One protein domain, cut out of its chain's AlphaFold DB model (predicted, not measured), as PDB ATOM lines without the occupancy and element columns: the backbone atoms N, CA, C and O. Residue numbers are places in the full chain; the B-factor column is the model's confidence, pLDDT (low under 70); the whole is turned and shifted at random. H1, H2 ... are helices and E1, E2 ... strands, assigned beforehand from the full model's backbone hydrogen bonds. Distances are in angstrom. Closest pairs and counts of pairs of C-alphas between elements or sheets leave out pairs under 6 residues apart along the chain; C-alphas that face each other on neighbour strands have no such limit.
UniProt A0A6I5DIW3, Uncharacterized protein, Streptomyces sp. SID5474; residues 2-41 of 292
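AT A GLANCE: This is residues 2 to 41 of the 292 residues of an uncharacterized protein of Streptomyces sp. SID5474 (UniProt A0A6I5DIW3). This small domain is a flat arch: the two-stranded hairpin of E1 and E2 makes one leg, H1 the top, and H2 the start of the other leg, with residues 36 to 41 sticking out beyond. Residues 2 to 6, before E1, lie on the inner side of the arch. The printed part has 40 residues, with two named strands and then two named helices in the order E1, E2, H1, H2; the sheet, E1 - E2, is antiparallel, and the class is mixed, helices and strands. The whole is only just loose, close to compact, with a radius of gyration of the C-alphas of 11.2 A, and spans 33 by 24 by 12 A.

HOW THE PARTS SIT: E1, residues 7 to 9, and E2, residues 15 to 17, form an antiparallel hairpin, with 156 degrees between their directions. The C-alphas of Val 7 and Val 17 face each other at 4.6 A. N 8 and O 16, at 2.9 A, and N 16 and O 8, at 2.8 A, are within hydrogen-bond range. The closest C-alphas of E2 and H1, residues 20 to 28, are those of Val 17 and Leu 23, 7.2 A apart. H1 and H2, residues 31 to 37, are close but not clearly touching; their closest C-alphas, those of Arg 26 and Pro 32, are 7.2 A apart. They run the same way at a steep tilt of 38 degrees, only just past shallow. H2 is apart from E1 and E2. In H1 and H2 every O i to N i+4 pair is within hydrogen-bond range.

IN THESE COORDINATES: E1 begins at C-alpha 7 (150.185, 184.393, 172.334) and is 6.7 A long; E2 is 6.4 A long. H1 begins at C-alpha 20 (146.850, 181.445, 180.582) and is 12.0 A long. H2, 9.7 A long, ends at C-alpha 37 (161.029, 166.548, 167.300).

THE WHOLE: The two C-alphas farthest apart, those of Asp 12 and Lys 37, are 32.9 A from each other. The printed part has no cut, and the three links are tight. Residues 36 to 41, of which 36 and 37 belong to H2, stand free. The mean pLDDT of the printed part is 80.9, and residue 3 is under 70.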
ATOM      1  N   PHE A   2     145.773 177.356 168.627       71.19
ATOM      2  CA  PHE A   2     146.042 178.119 169.856       71.19
ATOM      3  C   PHE A   2     146.929 177.422 170.900       71.19
ATOM      4  O   PHE A   2     147.770 178.079 171.489       71.19
ATOM      5  N   ARG A   3     146.872 176.088 171.047       69.25
ATOM      6  CA  ARG A   3     147.816 175.359 171.927       69.25
ATOM      7  C   ARG A   3     149.288 175.502 171.515       69.25
ATOM      8  O   ARG A   3     150.174 175.463 172.353       69.25
ATOM      9  N   ARG A   4     149.559 175.662 170.212       72.75
ATOM     10  CA  ARG A   4     150.929 175.804 169.686       72.75
ATOM     11  C   ARG A   4     151.435 177.246 169.781       72.75
ATOM     12  O   ARG A   4     152.636 177.453 169.947       72.75
ATOM     13  N   SER A   5     150.521 178.208 169.686       82.00
ATOM     14  CA  SER A   5     150.796 179.642 169.759       82.00
ATOM     15  C   SER A   5     149.713 180.318 170.612       82.00
ATOM     16  O   SER A   5     148.765 180.869 170.050       82.00
ATOM     17  N   PRO A   6     149.818 180.254 171.954       86.06
ATOM     18  CA  PRO A   6     148.826 180.826 172.876       86.06
ATOM     19  C   PRO A   6     148.979 182.343 173.058       86.06
ATOM     20  O   PRO A   6     148.279 182.952 173.862       86.06
ATOM     21  N   VAL A   7     149.900 182.960 172.311       87.75
ATOM     22  CA  VAL A   7     150.185 184.393 172.334       87.75
ATOM     23  C   VAL A   7     150.059 184.945 170.920       87.75
ATOM     24  O   VAL A   7     150.622 184.381 169.978       87.75
ATOM     25  N   VAL A   8     149.347 186.061 170.781       89.56
ATOM     26  CA  VAL A   8     149.219 186.811 169.526       89.56
ATOM     27  C   VAL A   8     149.931 188.145 169.672       89.56
ATOM     28  O   VAL A   8     149.779 188.834 170.676       89.56
ATOM     29  N   ARG A   9     150.713 188.520 168.658       90.19
ATOM     30  CA  ARG A   9     151.304 189.857 168.567       90.19
ATOM     31  C   ARG A   9     150.310 190.798 167.886       90.19
ATOM     32  O   ARG A   9     149.876 190.514 166.772       90.19
ATOM     33  N   LEU A  10     149.952 191.886 168.559       91.75
ATOM     34  CA  LEU A  10     149.091 192.946 168.039       91.75
ATOM     35  C   LEU A  10     149.879 193.879 167.105       91.75
ATOM     36  O   LEU A  10     151.111 193.879 167.100       91.75
ATOM     37  N   ALA A  11     149.162 194.678 166.309       88.88
ATOM     38  CA  ALA A  11     149.763 195.579 165.319       88.88
ATOM     39  C   ALA A  11     150.691 196.640 165.943       88.88
ATOM     40  O   ALA A  11     151.649 197.067 165.310       88.88
ATOM     41  N   ASP A  12     150.439 197.017 167.195       87.75
ATOM     42  CA  ASP A  12     151.252 197.951 167.984       87.75
ATOM     43  C   ASP A  12     152.424 197.277 168.724       87.75
ATOM     44  O   ASP A  12     153.095 197.899 169.543       87.75
ATOM     45  N   GLY A  13     152.674 195.993 168.458       84.81
ATOM     46  CA  GLY A  13     153.772 195.236 169.049       84.81
ATOM     47  C   GLY A  13     153.470 194.612 170.414       84.81
ATOM     48  O   GLY A  13     154.276 193.790 170.862       84.81
ATOM     49  N   ARG A  14     152.322 194.910 171.043       85.88
ATOM     50  CA  ARG A  14     151.908 194.271 172.304       85.88
ATOM     51  C   ARG A  14     151.622 192.781 172.109       85.88
ATOM     52  O   ARG A  14     151.257 192.332 171.022       85.88
ATOM     53  N   LEU A  15     151.786 192.004 173.177       87.25
ATOM     54  CA  LEU A  15     151.488 190.573 173.201       87.25
ATOM     55  C   LEU A  15     150.187 190.332 173.967       87.25
ATOM     56  O   LEU A  15     150.071 190.707 175.130       87.25
ATOM     57  N   LEU A  16     149.224 189.686 173.317       87.00
ATOM     58  CA  LEU A  16     147.987 189.230 173.933       87.00
ATOM     59  C   LEU A  16     148.106 187.738 174.243       87.00
ATOM     60  O   LEU A  16     148.220 186.920 173.327       87.00
ATOM     61  N   VAL A  17     148.072 187.389 175.529       86.12
ATOM     62  CA  VAL A  17     147.918 186.000 175.976       86.12
ATOM     63  C   VAL A  17     146.453 185.626 175.792       86.12
ATOM     64  O   VAL A  17     145.583 186.224 176.417       86.12
ATOM     65  N   LEU A  18     146.183 184.674 174.900       87.50
ATOM     66  CA  LEU A  18     144.816 184.254 174.583       87.50
ATOM     67  C   LEU A  18     144.192 183.452 175.724       87.50
ATOM     68  O   LEU A  18     142.997 183.563 175.970       87.50
ATOM     69  N   ASP A  19     145.012 182.635 176.382       84.81
ATOM     70  CA  ASP A  19     144.617 181.751 177.470       84.81
ATOM     71  C   ASP A  19     145.856 181.437 178.328       84.81
ATOM     72  O   ASP A  19     146.917 181.079 177.801       84.81
ATOM     73  N   GLN A  20     145.741 181.629 179.644       77.88
ATOM     74  CA  GLN A  20     146.850 181.445 180.582       77.88
ATOM     75  C   GLN A  20     147.217 179.968 180.766       77.88
ATOM     76  O   GLN A  20     148.404 179.649 180.842       77.88
ATOM     77  N   GLU A  21     146.238 179.061 180.777       74.25
ATOM     78  CA  GLU A  21     146.486 177.620 180.887       74.25
ATOM     79  C   GLU A  21     147.203 177.110 179.641       74.25
ATOM     80  O   GLU A  21     148.185 176.374 179.741       74.25
ATOM     81  N   LEU A  22     146.787 177.569 178.457       79.31
ATOM     82  CA  LEU A  22     147.469 177.211 177.215       79.31
ATOM     83  C   LEU A  22     148.891 177.772 177.148       79.31
ATOM     84  O   LEU A  22     149.761 177.137 176.552       79.31
ATOM     85  N   LEU A  23     149.146 178.944 177.736       79.69
ATOM     86  CA  LEU A  23     150.499 179.490 177.840       79.69
ATOM     87  C   LEU A  23     151.377 178.643 178.766       79.69
ATOM     88  O   LEU A  23     152.511 178.329 178.401       79.69
ATOM     89  N   ILE A  24     150.853 178.242 179.924       76.00
ATOM     90  CA  ILE A  24     151.563 177.371 180.864       76.00
ATOM     91  C   ILE A  24     151.842 176.006 180.215       76.00
ATOM     92  O   ILE A  24     152.999 175.593 180.180       76.00
ATOM     93  N   ASP A  25     150.846 175.355 179.604       75.12
ATOM     94  CA  ASP A  25     151.012 174.081 178.878       75.12
ATOM     95  C   ASP A  25     152.012 174.203 177.715       75.12
ATOM     96  O   ASP A  25     152.807 173.305 177.435       75.12
ATOM     97  N   ARG A  26     152.046 175.351 177.036       81.62
ATOM     98  CA  ARG A  26     152.993 175.594 175.944       81.62
ATOM     99  C   ARG A  26     154.453 175.648 176.400       81.62
ATOM    100  O   ARG A  26     155.336 175.287 175.611       81.62
ATOM    101  N   VAL A  27     154.695 176.157 177.607       79.00
ATOM    102  CA  VAL A  27     156.036 176.381 178.166       79.00
ATOM    103  C   VAL A  27     156.499 175.181 178.986       79.00
ATOM    104  O   VAL A  27     157.627 174.729 178.806       79.00
ATOM    105  N   PHE A  28     155.632 174.663 179.854       73.88
ATOM    106  CA  PHE A  28     155.950 173.618 180.828       73.88
ATOM    107  C   PHE A  28     155.381 172.243 180.464       73.88
ATOM    108  O   PHE A  28     155.830 171.239 181.010       73.88
ATOM    109  N   GLY A  29     154.428 172.177 179.532       73.62
ATOM    110  CA  GLY A  29     153.922 170.921 178.984       73.62
ATOM    111  C   GLY A  29     154.835 170.353 177.895       73.62
ATOM    112  O   GLY A  29     156.023 170.654 177.799       73.62
ATOM    113  N   TRP A  30     154.289 169.505 177.022       73.62
ATOM    114  CA  TRP A  30     155.088 168.733 176.052       73.62
ATOM    115  C   TRP A  30     155.378 169.445 174.726       73.62
ATOM    116  O   TRP A  30     156.037 168.890 173.837       73.62
ATOM    117  N   TRP A  31     154.884 170.667 174.537       77.06
ATOM    118  CA  TRP A  31     155.115 171.432 173.310       77.06
ATOM    119  C   TRP A  31     156.594 171.718 173.008       77.06
ATOM    120  O   TRP A  31     156.975 171.565 171.845       77.06
ATOM    121  N   PRO A  32     157.465 172.032 173.987       80.56
ATOM    122  CA  PRO A  32     158.901 172.133 173.741       80.56
ATOM    123  C   PRO A  32     159.491 170.831 173.179       80.56
ATOM    124  O   PRO A  32     160.315 170.864 172.268       80.56
ATOM    125  N   MET A  33     159.011 169.667 173.635       78.50
ATOM    126  CA  MET A  33     159.429 168.368 173.091       78.50
ATOM    127  C   MET A  33     158.977 168.186 171.637       78.50
ATOM    128  O   MET A  33     159.705 167.633 170.811       78.50
ATOM    129  N   LEU A  34     157.778 168.671 171.293       76.75
ATOM    130  CA  LEU A  34     157.311 168.691 169.907       76.75
ATOM    131  C   LEU A  34     158.173 169.584 169.027       76.75
ATOM    132  O   LEU A  34     158.461 169.184 167.906       76.75
ATOM    133  N   ASP A  35     158.607 170.737 169.522       81.06
ATOM    134  CA  ASP A  35     159.496 171.619 168.773       81.06
ATOM    135  C   ASP A  35     160.893 171.005 168.598       81.06
ATOM    136  O   ASP A  35     161.520 171.211 167.566       81.06
ATOM    137  N   ILE A  36     161.375 170.186 169.538       82.69
ATOM    138  CA  ILE A  36     162.621 169.420 169.352       82.69
ATOM    139  C   ILE A  36     162.444 168.364 168.247       82.69
ATOM    140  O   ILE A  36     163.291 168.238 167.364       82.69
ATOM    141  N   LYS A  37     161.329 167.621 168.269       77.75
ATOM    142  CA  LYS A  37     161.029 166.548 167.300       77.75
ATOM    143  C   LYS A  37     160.649 167.062 165.914       77.75
ATOM    144  O   LYS A  37     160.881 166.393 164.910       77.75
ATOM    145  N   LYS A  38     159.985 168.210 165.869       81.38
ATOM    146  CA  LYS A  38     159.450 168.864 164.673       81.38
ATOM    147  C   LYS A  38     159.715 170.367 164.778       81.38
ATOM    148  O   LYS A  38     158.784 171.127 165.072       81.38
ATOM    149  N   PRO A  39     160.967 170.791 164.536       81.00
ATOM    150  CA  PRO A  39     161.355 172.186 164.641       81.00
ATOM    151  C   PRO A  39     160.426 173.112 163.854       81.00
ATOM    152  O   PRO A  39     160.067 172.808 162.710       81.00
ATOM    153  N   PRO A  40     160.009 174.249 164.437       76.56
ATOM    154  CA  PRO A  40     159.277 175.253 163.686       76.56
ATOM    155  C   PRO A  40     160.144 175.816 162.546       76.56
ATOM    156  O   PRO A  40     161.374 175.732 162.562       76.56
ATOM    157  N   ASN A  41     159.484 176.426 161.559       78.38
ATOM    158  CA  ASN A  41     160.113 177.141 160.441       78.38
ATOM    159  C   ASN A  41     160.936 176.258 159.484       78.38
ATOM    160  O   ASN A  41     161.910 176.721 158.899       78.38
TER     161      ASN A  41